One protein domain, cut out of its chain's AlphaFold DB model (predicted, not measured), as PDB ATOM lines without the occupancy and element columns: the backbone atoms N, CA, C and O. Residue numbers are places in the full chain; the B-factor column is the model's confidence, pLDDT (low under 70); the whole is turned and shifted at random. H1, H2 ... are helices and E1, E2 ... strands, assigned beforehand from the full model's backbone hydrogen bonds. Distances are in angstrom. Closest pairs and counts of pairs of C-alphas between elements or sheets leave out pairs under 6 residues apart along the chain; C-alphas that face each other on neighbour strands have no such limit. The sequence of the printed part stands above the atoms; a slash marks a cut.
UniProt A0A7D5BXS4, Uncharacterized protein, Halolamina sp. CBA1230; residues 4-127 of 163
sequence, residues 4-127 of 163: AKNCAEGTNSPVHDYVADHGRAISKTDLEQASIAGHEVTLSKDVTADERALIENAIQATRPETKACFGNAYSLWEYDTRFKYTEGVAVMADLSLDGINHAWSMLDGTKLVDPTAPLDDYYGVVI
ATOM      1  N   ALA A   4     205.546 110.304  99.258       77.94
ATOM      2  CA  ALA A   4     204.320 109.875  98.583       77.94
ATOM      3  C   ALA A   4     203.063 110.432  99.267       77.94
ATOM      4  O   ALA A   4     202.112 110.827  98.595       77.94
ATOM      5  N   LYS A   5     203.090 110.561 100.600       81.06
ATOM      6  CA  LYS A   5     202.013 111.222 101.344       81.06
ATOM      7  C   LYS A   5     201.881 112.705 100.978       81.06
ATOM      8  O   LYS A   5     200.772 113.171 100.758       81.06
ATOM      9  N   ASN A   6     202.993 113.425 100.846       81.94
ATOM     10  CA  ASN A   6     202.955 114.827 100.418       81.94
ATOM     11  C   ASN A   6     202.419 114.974  98.989       81.94
ATOM     12  O   ASN A   6     201.758 115.958  98.690       81.94
ATOM     13  N   CYS A   7     202.703 114.011  98.105       79.75
ATOM     14  CA  CYS A   7     202.128 114.002  96.762       79.75
ATOM     15  C   CYS A   7     200.608 113.779  96.796       79.75
ATOM     16  O   CYS A   7     199.900 114.368  95.985       79.75
ATOM     17  N   ALA A   8     200.100 112.976  97.737       76.19
ATOM     18  CA  ALA A   8     198.662 112.815  97.958       76.19
ATOM     19  C   ALA A   8     197.997 114.072  98.547       76.19
ATOM     20  O   ALA A   8     196.886 114.422  98.166       76.19
ATOM     21  N   GLU A   9     198.677 114.798  99.429       76.94
ATOM     22  CA  GLU A   9     198.154 116.013 100.056       76.94
ATOM     23  C   GLU A   9     198.462 117.260  99.198       76.94
ATOM     24  O   GLU A   9     199.468 117.934  99.408       76.94
ATOM     25  N   GLY A  10     197.595 117.607  98.236       62.16
ATOM     26  CA  GLY A  10     197.680 118.912  97.549       62.16
ATOM     27  C   GLY A  10     197.545 118.913  96.030       62.16
ATOM     28  O   GLY A  10     197.813 119.934  95.393       62.16
ATOM     29  N   THR A  11     197.109 117.809  95.433       62.84
ATOM     30  CA  THR A  11     196.681 117.800  94.032       62.84
ATOM     31  C   THR A  11     195.152 117.882  94.018       62.84
ATOM     32  O   THR A  11     194.510 117.217  94.817       62.84
ATOM     33  N   ASN A  12     194.533 118.697  93.152       74.50
ATOM     34  CA  ASN A  12     193.062 118.753  92.998       74.50
ATOM     35  C   ASN A  12     192.524 117.468  92.320       74.50
ATOM     36  O   ASN A  12     191.808 117.525  91.319       74.50
ATOM     37  N   SER A  13     192.970 116.301  92.782       86.31
ATOM     38  CA  SER A  13     192.710 114.993  92.211       86.31
ATOM     39  C   SER A  13     191.925 114.166  93.226       86.31
ATOM     40  O   SER A  13     192.451 113.882  94.300       86.31
ATOM     41  N   PRO A  14     190.732 113.668  92.870       88.81
ATOM     42  CA  PRO A  14     189.897 112.916  93.806       88.81
ATOM     43  C   PRO A  14     190.538 111.586  94.242       88.81
ATOM     44  O   PRO A  14     190.239 111.071  95.313       88.81
ATOM     45  N   VAL A  15     191.457 111.038  93.435       89.19
ATOM     46  CA  VAL A  15     192.284 109.881  93.817       89.19
ATOM     47  C   VAL A  15     193.212 110.249  94.973       89.19
ATOM     48  O   VAL A  15     193.319 109.500  95.939       89.19
ATOM     49  N   HIS A  16     193.880 111.397  94.871       89.62
ATOM     50  CA  HIS A  16     194.841 111.846  95.867       89.62
ATOM     51  C   HIS A  16     194.137 112.269  97.156       89.62
ATOM     52  O   HIS A  16     194.607 111.881  98.217       89.62
ATOM     53  N   ASP A  17     192.979 112.932  97.068       90.69
ATOM     54  CA  ASP A  17     192.146 113.259  98.234       90.69
ATOM     55  C   ASP A  17     191.723 111.988  98.991       90.69
ATOM     56  O   ASP A  17     191.931 111.874 100.198       90.69
ATOM     57  N   TYR A  18     191.222 110.971  98.278       93.44
ATOM     58  CA  TYR A  18     190.843 109.699  98.904       93.44
ATOM     59  C   TYR A  18     192.034 108.998  99.568       93.44
ATOM     60  O   TYR A  18     191.941 108.481 100.682       93.44
ATOM     61  N   VAL A  19     193.180 108.975  98.888       93.12
ATOM     62  CA  VAL A  19     194.402 108.368  99.423       93.12
ATOM     63  C   VAL A  19     194.963 109.194 100.590       93.12
ATOM     64  O   VAL A  19     195.482 108.610 101.537       93.12
ATOM     65  N   ALA A  20     194.825 110.522 100.587       91.31
ATOM     66  CA  ALA A  20     195.162 111.402 101.709       91.31
ATOM     67  C   ALA A  20     194.385 111.026 102.971       91.31
ATOM     68  O   ALA A  20     195.006 110.822 104.019       91.31
ATOM     69  N   ASP A  21     193.074 110.837 102.838       93.62
ATOM     70  CA  ASP A  21     192.169 110.575 103.956       93.62
ATOM     71  C   ASP A  21     192.253 109.136 104.493       93.62
ATOM     72  O   ASP A  21     192.085 108.906 105.695       93.62
ATOM     73  N   HIS A  22     192.531 108.159 103.625       95.12
ATOM     74  CA  HIS A  22     192.427 106.732 103.966       95.12
ATOM     75  C   HIS A  22     193.745 105.954 103.872       95.12
ATOM     76  O   HIS A  22     193.812 104.791 104.279       95.12
ATOM     77  N   GLY A  23     194.786 106.562 103.308       93.44
ATOM     78  CA  GLY A  23     196.032 105.889 102.970       93.44
ATOM     79  C   GLY A  23     196.952 105.628 104.155       93.44
ATOM     80  O   GLY A  23     196.960 106.324 105.174       93.44
ATOM     81  N   ARG A  24     197.812 104.625 103.984       94.69
ATOM     82  CA  ARG A  24     198.942 104.334 104.865       94.69
ATOM     83  C   ARG A  24     200.256 104.566 104.134       94.69
ATOM     84  O   ARG A  24     200.431 104.144 102.996       94.69
ATOM     85  N   ALA A  25     201.193 105.205 104.833       93.38
ATOM     86  CA  ALA A  25     202.526 105.512 104.326       93.38
ATOM     87  C   ALA A  25     203.518 104.395 104.634       93.38
ATOM     88  O   ALA A  25     203.548 103.878 105.753       93.38
ATOM     89  N   ILE A  26     204.345 104.070 103.644       93.94
ATOM     90  CA  ILE A  26     205.445 103.113 103.735       93.94
ATOM     91  C   ILE A  26     206.660 103.795 103.124       93.94
ATOM     92  O   ILE A  26     206.586 104.303 102.003       93.94
ATOM     93  N   SER A  27     207.742 103.897 103.894       91.56
ATOM     94  CA  SER A  27     208.919 104.648 103.466       91.56
ATOM     95  C   SER A  27     210.034 103.740 102.977       91.56
ATOM     96  O   SER A  27     210.177 102.620 103.467       91.56
ATOM     97  N   LYS A  28     210.898 104.266 102.106       92.00
ATOM     98  CA  LYS A  28     212.114 103.595 101.618       92.00
ATOM     99  C   LYS A  28     212.953 102.963 102.728       92.00
ATOM    100  O   LYS A  28     213.608 101.944 102.528       92.00
ATOM    101  N   THR A  29     212.962 103.558 103.921       93.12
ATOM    102  CA  THR A  29     213.712 103.027 105.069       93.12
ATOM    103  C   THR A  29     213.229 101.653 105.523       93.12
ATOM    104  O   THR A  29     214.034 100.896 106.068       93.12
ATOM    105  N   ASP A  30     211.970 101.319 105.250       95.38
ATOM    106  CA  ASP A  30     211.312 100.071 105.641       95.38
ATOM    107  C   ASP A  30     211.284  99.048 104.492       95.38
ATOM    108  O   ASP A  30     210.785  97.934 104.661       95.38
ATOM    109  N   LEU A  31     211.842  99.411 103.332       95.44
ATOM    110  CA  LEU A  31     211.792  98.637 102.095       95.44
ATOM    111  C   LEU A  31     213.176  98.179 101.637       95.44
ATOM    112  O   LEU A  31     214.186  98.863 101.820       95.44
ATOM    113  N   GLU A  32     213.217  97.019 101.005       95.31
ATOM    114  CA  GLU A  32     214.368  96.524 100.265       95.31
ATOM    115  C   GLU A  32     213.983  96.163  98.832       95.31
ATOM    116  O   GLU A  32     212.823  95.895  98.520       95.31
ATOM    117  N   GLN A  33     214.987  96.158  97.960       94.38
ATOM    118  CA  GLN A  33     214.875  95.660  96.598       94.38
ATOM    119  C   GLN A  33     215.586  94.313  96.536       94.38
ATOM    120  O   GLN A  33     216.757  94.206  96.912       94.38
ATOM    121  N   ALA A  34     214.886  93.288  96.065       94.19
ATOM    122  CA  ALA A  34     215.428  91.947  95.928       94.19
ATOM    123  C   ALA A  34     215.150  91.382  94.537       94.19
ATOM    124  O   ALA A  34     214.117  91.651  93.930       94.19
ATOM    125  N   SER A  35     216.057  90.528  94.059       94.88
ATOM    126  CA  SER A  35     215.763  89.654  92.926       94.88
ATOM    127  C   SER A  35     215.083  88.385  93.442       94.88
ATOM    128  O   SER A  35     215.671  87.641  94.234       94.88
ATOM    129  N   ILE A  36     213.841  88.150  93.021       94.19
ATOM    130  CA  ILE A  36     213.033  86.983  93.389       94.19
ATOM    131  C   ILE A  36     212.545  86.330  92.101       94.19
ATOM    132  O   ILE A  36     211.922  86.983  91.268       94.19
ATOM    133  N   ALA A  37     212.863  85.047  91.912       92.81
ATOM    134  CA  ALA A  37     212.507  84.291  90.708       92.81
ATOM    135  C   ALA A  37     212.895  84.973  89.371       92.81
ATOM    136  O   ALA A  37     212.242  84.769  88.354       92.81
ATOM    137  N   GLY A  38     213.964  85.779  89.363       90.69
ATOM    138  CA  GLY A  38     214.418  86.521  88.178       90.69
ATOM    139  C   GLY A  38     213.714  87.861  87.938       90.69
ATOM    140  O   GLY A  38     214.020  88.520  86.948       90.69
ATOM    141  N   HIS A  39     212.826  88.286  88.838       92.69
ATOM    142  CA  HIS A  39     212.163  89.589  88.813       92.69
ATOM    143  C   HIS A  39     212.736  90.503  89.898       92.69
ATOM    144  O   HIS A  39     213.104  90.037  90.977       92.69
ATOM    145  N   GLU A  40     212.812  91.803  89.620       93.62
ATOM    146  CA  GLU A  40     213.069  92.807  90.654       93.62
ATOM    147  C   GLU A  40     211.778  93.064  91.428       93.62
ATOM    148  O   GLU A  40     210.735  93.343  90.839       93.62
ATOM    149  N   VAL A  41     211.852  92.934  92.749       95.56
ATOM    150  CA  VAL A  41     210.713  93.094  93.648       95.56
ATOM    151  C   VAL A  41     211.099  94.065  94.751       95.56
ATOM    152  O   VAL A  41     212.113  93.871  95.428       95.56
ATOM    153  N   THR A  42     210.277  95.090  94.946       96.25
ATOM    154  CA  THR A  42     210.316  95.933  96.141       96.25
ATOM    155  C   THR A  42     209.465  95.262  97.212       96.25
ATOM    156  O   THR A  42     208.314  94.909  96.958       96.25
ATOM    157  N   LEU A  43     210.014  95.053  98.406       96.62
ATOM    158  CA  LEU A  43     209.293  94.426  99.510       96.62
ATOM    159  C   LEU A  43     209.689  95.008 100.867       96.62
ATOM    160  O   LEU A  43     210.748  95.617 101.013       96.62
ATOM    161  N   SER A  44     208.841  94.821 101.876       97.50
ATOM    162  CA  SER A  44     209.179  95.199 103.252       97.50
ATOM    163  C   SER A  44     210.351  94.381 103.804       97.50
ATOM    164  O   SER A  44     210.429  93.169 103.610       97.50
ATOM    165  N   LYS A  45     211.251  95.040 104.547       97.25
ATOM    166  CA  LYS A  45     212.459  94.419 105.132       97.25
ATOM    167  C   LYS A  45     212.175  93.359 106.192       97.25
ATOM    168  O   LYS A  45     213.045  92.552 106.504       97.25
ATOM    169  N   ASP A  46     211.000  93.405 106.808       97.25
ATOM    170  CA  ASP A  46     210.583  92.498 107.877       97.25
ATOM    171  C   ASP A  46     209.851  91.248 107.356       97.25
ATOM    172  O   ASP A  46     209.240  90.521 108.139       97.25
ATOM    173  N   VAL A  47     209.928  90.972 106.048       97.88
ATOM    174  CA  VAL A  47     209.453  89.722 105.444       97.88
ATOM    175  C   VAL A  47     210.268  88.533 105.972       97.88
ATOM    176  O   VAL A  47     211.492  88.465 105.857       97.88
ATOM    177  N   THR A  48     209.569  87.565 106.557       98.19
ATOM    178  CA  THR A  48     210.130  86.314 107.081       98.19
ATOM    179  C   THR A  48     210.487  85.330 105.963       98.19
ATOM    180  O   THR A  48     210.083  85.489 104.813       98.19
ATOM    181  N   ALA A  49     211.224  84.264 106.291       97.56
ATOM    182  CA  ALA A  49     211.598  83.238 105.315       97.56
ATOM    183  C   ALA A  49     210.380  82.542 104.672       97.56
ATOM    184  O   ALA A  49     210.370  82.340 103.458       97.56
ATOM    185  N   ASP A  50     209.347  82.231 105.461       98.12
ATOM    186  CA  ASP A  50     208.128  81.578 104.966       98.12
ATOM    187  C   ASP A  50     207.309  82.522 104.074       98.12
ATOM    188  O   ASP A  50     206.814  82.126 103.018       98.12
ATOM    189  N   GLU A  51     207.208  83.796 104.459       98.50
ATOM    190  CA  GLU A  51     206.584  84.838 103.636       98.50
ATOM    191  C   GLU A  51     207.359  85.051 102.331       98.50
ATOM    192  O   GLU A  51     206.755  85.163 101.266       98.50
ATOM    193  N   ARG A  52     208.695  85.028 102.381       97.94
ATOM    194  CA  ARG A  52     209.547  85.139 101.194       97.94
ATOM    195  C   ARG A  52     209.359  83.961 100.243       97.94
ATOM    196  O   ARG A  52     209.317  84.173  99.035       97.94
ATOM    197  N   ALA A  53     209.208  82.746 100.768       98.19
ATOM    198  CA  ALA A  53     208.905  81.567  99.960       98.19
ATOM    199  C   ALA A  53     207.520  81.667  99.297       98.19
ATOM    200  O   ALA A  53     207.376  81.326  98.124       98.19
ATOM    201  N   LEU A  54     206.510  82.180 100.013       98.56
ATOM    202  CA  LEU A  54     205.193  82.460  99.434       98.56
ATOM    203  C   LEU A  54     205.285  83.496  98.304       98.56
ATOM    204  O   LEU A  54     204.745  83.259  97.226       98.56
ATOM    205  N   ILE A  55     206.003  84.603  98.528       98.50
ATOM    206  CA  ILE A  55     206.246  85.628  97.503       98.50
ATOM    207  C   ILE A  55     206.926  84.996  96.288       98.50
ATOM    208  O   ILE A  55     206.447  85.165  95.175       98.50
ATOM    209  N   GLU A  56     207.993  84.219  96.473       98.44
ATOM    210  CA  GLU A  56     208.699  83.573  95.365       98.44
ATOM    211  C   GLU A  56     207.789  82.663  94.530       98.44
ATOM    212  O   GLU A  56     207.780  82.769  93.300       98.44
ATOM    213  N   ASN A  57     206.972  81.832  95.181       98.50
ATOM    214  CA  ASN A  57     206.006  80.974  94.496       98.50
ATOM    215  C   ASN A  57     204.960  81.792  93.722       98.50
ATOM    216  O   ASN A  57     204.637  81.455  92.579       98.50
ATOM    217  N   ALA A  58     204.469  82.884  94.313       98.25
ATOM    218  CA  ALA A  58     203.505  83.773  93.677       98.25
ATOM    219  C   ALA A  58     204.104  84.470  92.445       98.25
ATOM    220  O   ALA A  58     203.478  84.484  91.385       98.25
ATOM    221  N   ILE A  59     205.341  84.975  92.528       97.94
ATOM    222  CA  ILE A  59     206.048  85.590  91.393       97.94
ATOM    223  C   ILE A  59     206.257  84.577  90.260       97.94
ATOM    224  O   ILE A  59     205.994  84.890  89.100       97.94
ATOM    225  N   GLN A  60     206.670  83.344  90.570       97.88
ATOM    226  CA  GLN A  60     206.848  82.296  89.556       97.88
ATOM    227  C   GLN A  60     205.536  81.918  88.854       97.88
ATOM    228  O   GLN A  60     205.533  81.664  87.644       97.88
ATOM    229  N   ALA A  61     204.436  81.859  89.609       97.94
ATOM    230  CA  ALA A  61     203.124  81.486  89.093       97.94
ATOM    231  C   ALA A  61     202.487  82.600  88.252       97.94
ATOM    232  O   ALA A  61     201.939  82.321  87.186       97.94
ATOM    233  N   THR A  62     202.580  83.847  88.717       96.12
ATOM    234  CA  THR A  62     201.914  85.008  88.102       96.12
ATOM    235  C   THR A  62     202.736  85.665  86.998       96.12
ATOM    236  O   THR A  62     202.153  86.251  86.094       96.12
ATOM    237  N   ARG A  63     204.070  85.518  87.022       95.81
ATOM    238  CA  ARG A  63     205.010  86.067  86.025       95.81
ATOM    239  C   ARG A  63     204.777  87.565  85.763       95.81
ATOM    240  O   ARG A  63     204.416  87.936  84.647       95.81
ATOM    241  N   PRO A  64     204.981  88.418  86.779       94.88
ATOM    242  CA  PRO A  64     204.626  89.830  86.711       94.88
ATOM    243  C   PRO A  64     205.396  90.592  85.627       94.88
ATOM    244  O   PRO A  64     206.554  90.289  85.320       94.88
ATOM    245  N   GLU A  65     204.760  91.630  85.088       92.69
ATOM    246  CA  GLU A  65     205.301  92.468  84.015       92.69
ATOM    247  C   GLU A  65     205.670  93.874  84.519       92.69
ATOM    248  O   GLU A  65     204.901  94.526  85.221       92.69
ATOM    249  N   THR A  66     206.817  94.413  84.096       85.38
ATOM    250  CA  THR A  66     207.413  95.671  84.609       85.38
ATOM    251  C   THR A  66     206.548  96.936  84.439       85.38
ATOM    252  O   THR A  66     206.859  97.989  84.984       85.38
ATOM    253  N   LYS A  67     205.470  96.899  83.648       85.88
ATOM    254  CA  LYS A  67     204.607  98.068  83.370       85.88
ATOM    255  C   LYS A  67     203.122  97.793  83.605       85.88
ATOM    256  O   LYS A  67     202.276  98.466  83.023       85.88
ATOM    257  N   ALA A  68     202.816  96.806  84.441       90.69
ATOM    258  CA  ALA A  68     201.457  96.341  84.685       90.69
ATOM    259  C   ALA A  68     201.119  96.327  86.186       90.69
ATOM    260  O   ALA A  68     200.660  95.314  86.689       90.69
ATOM    261  N   CYS A  69     201.339  97.427  86.920       93.62
ATOM    262  CA  CYS A  69     201.168  97.457  88.383       93.62
ATOM    263  C   CYS A  69     199.800  96.965  88.870       93.62
ATOM    264  O   CYS A  69     199.740  96.102  89.742       93.62
ATOM    265  N   PHE A  70     198.711  97.446  88.261       92.25
ATOM    266  CA  PHE A  70     197.351  97.003  88.584       92.25
ATOM    267  C   PHE A  70     197.166  95.505  88.317       92.25
ATOM    268  O   PHE A  70     196.722  94.773  89.197       92.25
ATOM    269  N   GLY A  71     197.574  95.031  87.136       91.88
ATOM    270  CA  GLY A  71     197.521  93.612  86.779       91.88
ATOM    271  C   GLY A  71     198.354  92.730  87.711       91.88
ATOM    272  O   GLY A  71     197.852  91.731  88.209       91.88
ATOM    273  N   ASN A  72     199.591  93.124  88.013       95.12
ATOM    274  CA  ASN A  72     200.489  92.386  88.899       95.12
ATOM    275  C   ASN A  72     199.912  92.269  90.314       95.12
ATOM    276  O   ASN A  72     199.874  91.177  90.876       95.12
ATOM    277  N   ALA A  73     199.456  93.386  90.891       94.81
ATOM    278  CA  ALA A  73     198.862  93.397  92.221       94.81
ATOM    279  C   ALA A  73     197.591  92.539  92.273       94.81
ATOM    280  O   ALA A  73     197.387  91.799  93.236       94.81
ATOM    281  N   TYR A  74     196.760  92.609  91.230       92.94
ATOM    282  CA  TYR A  74     195.544  91.809  91.121       92.94
ATOM    283  C   TYR A  74     195.860  90.311  90.997       92.94
ATOM    284  O   TYR A  74     195.306  89.509  91.739       92.94
ATOM    285  N   SER A  75     196.820  89.923  90.152       93.88
ATOM    286  CA  SER A  75     197.234  88.522  90.005       93.88
ATOM    287  C   SER A  75     197.840  87.934  91.283       93.88
ATOM    288  O   SER A  75     197.638  86.753  91.560       93.88
ATOM    289  N   LEU A  76     198.567  88.727  92.077       95.94
ATOM    290  CA  LEU A  76     199.055  88.285  93.388       95.94
ATOM    291  C   LEU A  76     197.902  88.068  94.380       95.94
ATOM    292  O   LEU A  76     197.897  87.059  95.081       95.94
ATOM    293  N   TRP A  77     196.916  88.969  94.403       95.00
ATOM    294  CA  TRP A  77     195.698  88.813  95.207       95.00
ATOM    295  C   TRP A  77     194.887  87.569  94.807       95.00
ATOM    296  O   TRP A  77     194.469  86.808  95.679       95.00
ATOM    297  N   GLU A  78     194.722  87.307  93.505       92.81
ATOM    298  CA  GLU A  78     194.050  86.093  93.012       92.81
ATOM    299  C   GLU A  78     194.811  84.809  93.374       92.81
ATOM    300  O   GLU A  78     194.200  83.755  93.559       92.81
ATOM    301  N   TYR A  79     196.143  84.882  93.460       96.31
ATOM    302  CA  TYR A  79     196.990  83.734  93.763       96.31
ATOM    303  C   TYR A  79     196.844  83.259  95.216       96.31
ATOM    304  O   TYR A  79     196.699  82.058  95.455       96.31
ATOM    305  N   ASP A  80     196.891  84.177  96.186       96.81
ATOM    306  CA  ASP A  80     196.735  83.857  97.608       96.81
ATOM    307  C   ASP A  80     196.081  85.024  98.363       96.81
ATOM    308  O   ASP A  80     196.558  86.156  98.330       96.81
ATOM    309  N   THR A  81     195.026  84.718  99.124       91.88
ATOM    310  CA  THR A  81     194.233  85.683  99.911       91.88
ATOM    311  C   THR A  81     195.025  86.506 100.931       91.88
ATOM    312  O   THR A  81     194.512  87.513 101.431       91.88
ATOM    313  N   ARG A  82     196.251  86.088 101.272       97.56
ATOM    314  CA  ARG A  82     197.175  86.864 102.103       97.56
ATOM    315  C   ARG A  82     197.705  88.095 101.375       97.56
ATOM    316  O   ARG A  82     198.009  89.083 102.035       97.56
ATOM    317  N   PHE A  83     197.812  88.076 100.049       97.88
ATOM    318  CA  PHE A  83     198.149  89.264  99.271       97.88
ATOM    319  C   PHE A  83     196.922  90.158  99.162       97.88
ATOM    320  O   PHE A  83     195.957  89.825  98.482       97.88
ATOM    321  N   LYS A  84     196.939  91.309  99.835       96.81
ATOM    322  CA  LYS A  84     195.855  92.287  99.746       96.81
ATOM    323  C   LYS A  84     196.139  93.312  98.664       96.81
ATOM    324  O   LYS A  84     197.178  93.970  98.681       96.81
ATOM    325  N   TYR A  85     195.209  93.463  97.733       95.19
ATOM    326  CA  TYR A  85     195.322  94.438  96.660       95.19
ATOM    327  C   TYR A  85     195.288  95.867  97.215       95.19
ATOM    328  O   TYR A  85     194.450  96.201  98.052       95.19
ATOM    329  N   THR A  86     196.223  96.707  96.781       96.12
ATOM    330  CA  THR A  86     196.412  98.062  97.312       96.12
ATOM    331  C   THR A  86     196.632  99.045  96.175       96.12
ATOM    332  O   THR A  86     197.376  98.757  95.240       96.12
ATOM    333  N   GLU A  87     196.018 100.223  96.279       95.12
ATOM    334  CA  GLU A  87     196.181 101.321  95.323       95.12
ATOM    335  C   GLU A  87     196.533 102.628  96.013       95.12
ATOM    336  O   GLU A  87     196.082 102.916  97.122       95.12
ATOM    337  N   GLY A  88     197.305 103.460  95.324       94.00
ATOM    338  CA  GLY A  88     197.593 104.804  95.786       94.00
ATOM    339  C   GLY A  88     198.652 105.486  94.947       94.00
ATOM    340  O   GLY A  88     198.647 105.382  93.722       94.00
ATOM    341  N   VAL A  89     199.555 106.184  95.625       92.44
ATOM    342  CA  VAL A  89     200.630 106.971  95.033       92.44
ATOM    343  C   VAL A  89     201.976 106.371  95.426       92.44
ATOM    344  O   VAL A  89     202.198 106.050  96.595       92.44
ATOM    345  N   ALA A  90     202.890 106.248  94.466       92.12
ATOM    346  CA  ALA A  90     204.272 105.847  94.709       92.12
ATOM    347  C   ALA A  90     205.262 106.838  94.081       92.12
ATOM    348  O   ALA A  90     204.947 107.509  93.097       92.12
ATOM    349  N   VAL A  91     206.456 106.958  94.659       88.81
ATOM    350  CA  VAL A  91     207.476 107.933  94.239       88.81
ATOM    351  C   VAL A  91     208.812 107.237  94.000       88.81
ATOM    352  O   VAL A  91     209.191 106.353  94.764       88.81
ATOM    353  N   MET A  92     209.543 107.659  92.965       81.75
ATOM    354  CA  MET A  92     210.958 107.313  92.755       81.75
ATOM    355  C   MET A  92     211.813 108.524  93.141       81.75
ATOM    356  O   MET A  92     211.531 109.621  92.666       81.75
ATOM    357  N   ALA A  93     212.841 108.375  93.986       65.88
ATOM    358  CA  ALA A  93     213.592 109.537  94.482       65.88
ATOM    359  C   ALA A  93     214.461 110.233  93.421       65.88
ATOM    360  O   ALA A  93     214.920 111.351  93.653       65.88
ATOM    361  N   ASP A  94     214.732 109.588  92.285       64.69
ATOM    362  CA  ASP A  94     215.551 110.146  91.204       64.69
ATOM    363  C   ASP A  94     214.749 110.988  90.204       64.69
ATOM    364  O   ASP A  94     215.313 111.847  89.520       64.69
ATOM    365  N   LEU A  95     213.431 110.799  90.156       56.56
ATOM    366  CA  LEU A  95     212.526 111.630  89.389       56.56
ATOM    367  C   LEU A  95     211.901 112.658  90.325       56.56
ATOM    368  O   LEU A  95     211.084 112.342  91.182       56.56
ATOM    369  N   SER A  96     212.247 113.926  90.123       53.22
ATOM    370  CA  SER A  96     211.561 115.085  90.705       53.22
ATOM    371  C   SER A  96     210.149 115.258  90.118       53.22
ATOM    372  O   SER A  96     209.803 116.335  89.634       53.22
ATOM    373  N   LEU A  97     209.384 114.172  90.054       56.81
ATOM    374  CA  LEU A  97     208.017 114.115  89.572       56.81
ATOM    375  C   LEU A  97     207.068 114.034  90.765       56.81
ATOM    376  O   LEU A  97     207.392 113.457  91.805       56.81
ATOM    377  N   ASP A  98     205.883 114.601  90.568       69.12
ATOM    378  CA  ASP A  98     204.722 114.326  91.403       69.12
ATOM    379  C   ASP A  98     204.474 112.808  91.389       69.12
ATOM    380  O   ASP A  98     204.624 112.163  90.345       69.12
ATOM    381  N   GLY A  99     204.186 112.218  92.552       81.12
ATOM    382  CA  GLY A  99     204.024 110.771  92.689       81.12
ATOM    383  C   GLY A  99     203.049 110.182  91.665       81.12
ATOM    384  O   GLY A  99     202.105 110.833  91.221       81.12
ATOM    385  N   ILE A 100     203.287 108.934  91.269       87.25
ATOM    386  CA  ILE A 100     202.495 108.256  90.243       87.25
ATOM    387  C   ILE A 100     201.391 107.417  90.876       87.25
ATOM    388  O   ILE A 100     201.616 106.754  91.888       87.25
ATOM    389  N   ASN A 101     200.216 107.392  90.242       89.94
ATOM    390  CA  ASN A 101     199.191 106.407  90.577       89.94
ATOM    391  C   ASN A 101     199.756 105.005  90.343       89.94
ATOM    392  O   ASN A 101     200.259 104.708  89.257       89.94
ATOM    393  N   HIS A 102     199.658 104.155  91.355       93.56
ATOM    394  CA  HIS A 102     200.299 102.850  91.368       93.56
ATOM    395  C   HIS A 102     199.482 101.834  92.163       93.56
ATOM    396  O   HIS A 102     198.654 102.203  92.998       93.56
ATOM    397  N   ALA A 103     199.744 100.554  91.913       94.69
ATOM    398  CA  ALA A 103     199.155  99.447  92.651       94.69
ATOM    399  C   ALA A 103     200.216  98.423  93.044       94.69
ATOM    400  O   ALA A 103     201.182  98.193  92.317       94.69
ATOM    401  N   TRP A 104     200.021  97.817  94.208       96.69
ATOM    402  CA  TRP A 104     200.908  96.809  94.776       96.69
ATOM    403  C   TRP A 104     200.114  95.852  95.666       96.69
ATOM    404  O   TRP A 104     198.914  96.024  95.888       96.69
ATOM    405  N   SER A 105     200.779  94.819  96.177       97.25
ATOM    406  CA  SER A 105     200.198  93.914  97.166       97.25
ATOM    407  C   SER A 105     200.714  94.217  98.567       97.25
ATOM    408  O   SER A 105     201.890  94.504  98.770       97.25
ATOM    409  N   MET A 106     199.828  94.110  99.549       98.00
ATOM    410  CA  MET A 106     200.145  94.158 100.969       98.00
ATOM    411  C   MET A 106     199.945  92.761 101.554       98.00
ATOM    412  O   MET A 106     198.816  92.330 101.780       98.00
ATOM    413  N   LEU A 107     201.036  92.037 101.792       98.19
ATOM    414  CA  LEU A 107     201.009  90.735 102.442       98.19
ATOM    415  C   LEU A 107     200.490  90.877 103.880       98.19
ATOM    416  O   LEU A 107     200.974  91.708 104.659       98.19
ATOM    417  N   ASP A 108     199.450  90.105 104.188       96.94
ATOM    418  CA  ASP A 108     198.642  90.177 105.409       96.94
ATOM    419  C   ASP A 108     198.191  91.615 105.742       96.94
ATOM    420  O   ASP A 108     198.083  92.002 106.905       96.94
ATOM    421  N   GLY A 109     197.998  92.451 104.712       95.44
ATOM    422  CA  GLY A 109     197.607  93.857 104.841       95.44
ATOM    423  C   GLY A 109     198.675  94.784 105.441       95.44
ATOM    424  O   GLY A 109     198.391  95.954 105.701       95.44
ATOM    425  N   THR A 110     199.901  94.304 105.686       96.25
ATOM    426  CA  THR A 110     200.907  95.068 106.449       96.25
ATOM    427  C   THR A 110     202.278  95.186 105.801       96.25
ATOM    428  O   THR A 110     202.925  96.208 106.032       96.25
ATOM    429  N   LYS A 111     202.699  94.209 104.991       97.94
ATOM    430  CA  LYS A 111     204.022  94.193 104.351       97.94
ATOM    431  C   LYS A 111     203.900  94.400 102.848       97.94
ATOM    432  O   LYS A 111     203.157  93.685 102.191       97.94
ATOM    433  N   LEU A 112     204.628  95.362 102.304       97.81
ATOM    434  CA  LEU A 112     204.587  95.682 100.883       97.81
ATOM    435  C   LEU A 112     205.263  94.585 100.054       97.81
ATOM    436  O   LEU A 112     206.306  94.065 100.449       97.81
ATOM    437  N   VAL A 113     204.668  94.276  98.902       97.88
ATOM    438  CA  VAL A 113     205.213  93.441  97.828       97.88
ATOM    439  C   VAL A 113     204.818  94.067  96.488       97.88
ATOM    440  O   VAL A 113     203.638  94.122  96.138       97.88
ATOM    441  N   ASP A 114     205.803  94.532  95.729       97.25
ATOM    442  CA  ASP A 114     205.613  95.160  94.423       97.25
ATOM    443  C   ASP A 114     206.644  94.640  93.409       97.25
ATOM    444  O   ASP A 114     207.825  94.986  93.496       97.25
ATOM    445  N   PRO A 115     206.222  93.814  92.438       95.56
ATOM    446  CA  PRO A 115     207.108  93.267  91.417       95.56
ATOM    447  C   PRO A 115     207.159  94.104  90.129       95.56
ATOM    448  O   PRO A 115     207.582  93.606  89.085       95.56
ATOM    449  N   THR A 116     206.650  95.340  90.152       90.81
ATOM    450  CA  THR A 116     206.498  96.146  88.936       90.81
ATOM    451  C   THR A 116     207.739  96.968  88.642       90.81
ATOM    452  O   THR A 116     208.280  96.902  87.541       90.81
ATOM    453  N   ALA A 117     208.174  97.772  89.607       81.44
ATOM    454  CA  ALA A 117     209.306  98.663  89.444       81.44
ATOM    455  C   ALA A 117     209.920  99.012  90.808       81.44
ATOM    456  O   ALA A 117     209.212  99.023  91.820       81.44
ATOM    457  N   PRO A 118     211.223  99.332  90.845       83.56
ATOM    458  CA  PRO A 118     211.845  99.898  92.030       83.56
ATOM    459  C   PRO A 118     211.278 101.299  92.308       83.56
ATOM    460  O   PRO A 118     211.543 102.243  91.567       83.56
ATOM    461  N   LEU A 119     210.506 101.426  93.386       88.06
ATOM    462  CA  LEU A 119     209.976 102.689  93.910       88.06
ATOM    463  C   LEU A 119     210.448 102.864  95.358       88.06
ATOM    464  O   LEU A 119     210.810 101.898  96.032       88.06
ATOM    465  N   ASP A 120     210.469 104.107  95.825       88.19
ATOM    466  CA  ASP A 120     211.089 104.478  97.094       88.19
ATOM    467  C   ASP A 120     210.074 104.682  98.213       88.19
ATOM    468  O   ASP A 120     210.226 104.109  99.287       88.19
ATOM    469  N   ASP A 121     209.031 105.471  97.981       91.94
ATOM    470  CA  ASP A 121     207.986 105.715  98.972       91.94
ATOM    471  C   ASP A 121     206.618 105.361  98.391       91.94
ATOM    472  O   ASP A 121     206.344 105.613  97.217       91.94
ATOM    473  N   TYR A 122     205.749 104.815  99.240       94.56
ATOM    474  CA  TYR A 122     204.393 104.408  98.890       94.56
ATOM    475  C   TYR A 122     203.395 105.019  99.868       94.56
ATOM    476  O   TYR A 122     203.646 105.111 101.076       94.56
ATOM    477  N   TYR A 123     202.236 105.409  99.353       94.81
ATOM    478  CA  TYR A 123     201.111 105.863 100.149       94.81
ATOM    479  C   TYR A 123     199.810 105.399  99.510       94.81
ATOM    480  O   TYR A 123     199.481 105.825  98.407       94.81
ATOM    481  N   GLY A 124     199.088 104.493 100.164       95.62
ATOM    482  CA  GLY A 124     197.926 103.865  99.537       95.62
ATOM    483  C   GLY A 124     196.980 103.170 100.491       95.62
ATOM    484  O   GLY A 124     197.230 103.073 101.693       95.62
ATOM    485  N   VAL A 125     195.876 102.708  99.919       96.56
ATOM    486  CA  VAL A 125     194.723 102.134 100.604       96.56
ATOM    487  C   VAL A 125     194.592 100.675 100.193       96.56
ATOM    488  O   VAL A 125     194.549 100.364  99.001       96.56
ATOM    489  N   VAL A 126     194.537  99.781 101.180       96.38
ATOM    490  CA  VAL A 126     194.190  98.377 100.946       96.38
ATOM    491  C   VAL A 126     192.716  98.320 100.551       96.38
ATOM    492  O   VAL A 126     191.873  98.868 101.258       96.38
ATOM    493  N   ILE A 127     192.408  97.690  99.421       93.12
ATOM    494  CA  ILE A 127     191.031  97.535  98.951       93.12
ATOM    495  C   ILE A 127     190.468  96.217  99.476       93.12
ATOM    496  O   ILE A 127     191.103  95.171  99.371       93.12
TER     497      ILE A 127
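This is residues 4 to 127 of the 163 residues of an uncharacterized protein of Halolamina sp. CBA1230 (UniProt A0A7D5BXS4). One strongly twisted sheet of seven strands is folded back on itself at E4, its leaf E1 E7 only partly face to face with its leaf E5 E6 E3 E2. H1 and H2 pack on E7 and E4 near one end of the longest axis; H3 lies at the other end, and H4 covers E4 and E5. The printed part has 124 residues with four named helices and seven named strands, in the order H1 H2 E1 E2 E3 H3 H4 E4 E5 E6 E7; the antiparallel sheet runs E1 E7 E4 E5 E6 E3 E2. The class is mixed, helices and strands; the whole is compact, with a radius of gyration of the C-alphas of 13.5 A, and spans 40 by 28 by 25 A.

The strands are E1, residues 24 to 26; E2, 31 to 36; E3, 39 to 44; E4, 83 to 91, 21.5 A long; E5, 100 to 107, 21.4 A; E6, 111 to 114; and E7, 121 to 126, ending at C-alpha 126 (194.190, 98.377, 100.946). The helices are H1, residues 4 to 8, beginning at C-alpha 4 (204.320, 109.875, 98.583); H2, 14 to 22; H3, 49 to 62, 19.8 A; and H4, 69 to 79, 15.3 A.

E4 is the hinge of the folded sheet and bends by 74 degrees at residue 88. E4, E5 and E6 form a meander, each strand the antiparallel neighbour of the one before; with E7, which pairs with E4, they form a Greek key. Within hydrogen-bond range are N 84 and O 106 of the hairpin E4 and E5, 2.9 A; N 107 and O 111 of the hairpin E5 and E6, 2.7 A; N 114 and O 42 between E6 and E3, 2.8 A; N 32 and O 43 of the hairpin E2 and E3, 2.8 A; N 89 and O 123 between E4 and E7, 2.8 A; and N 24 and O 124 between E7 and E1, 2.8 A. H4 is on the sheet along E5, at 13 degrees on the local plane; their closest C-alphas, Ala 73 and Trp 104, are 4.7 A apart. H3 is on the sheet over E6 and only just stands up from it, rising 40.2 degrees. H3 touches H4 with residues 58 to 62 alone, at a steep tilt of 69.7 degrees, only just short of about perpendicular, opposite ways; their closest C-alphas are Thr 62 and Ser 75, 6.2 A. H2 is on the sheet across E4, at 65 degrees on the local plane. H1 is on it too, and touches H2; their closest C-alphas are Ala 8 and His 16, 4.5 A. H1 and H2 are apart from H3 and H4. In H1, H2, H3 and H4 every O i to N i+4 pair is within hydrogen-bond range.

The two C-alphas farthest apart, Asn 12 and Ala 49, are 41.9 A apart. The printed part has no cut and no long link. The mean pLDDT of the printed part is 91.0; residues 10 to 11 and 93 to 98 are under 70.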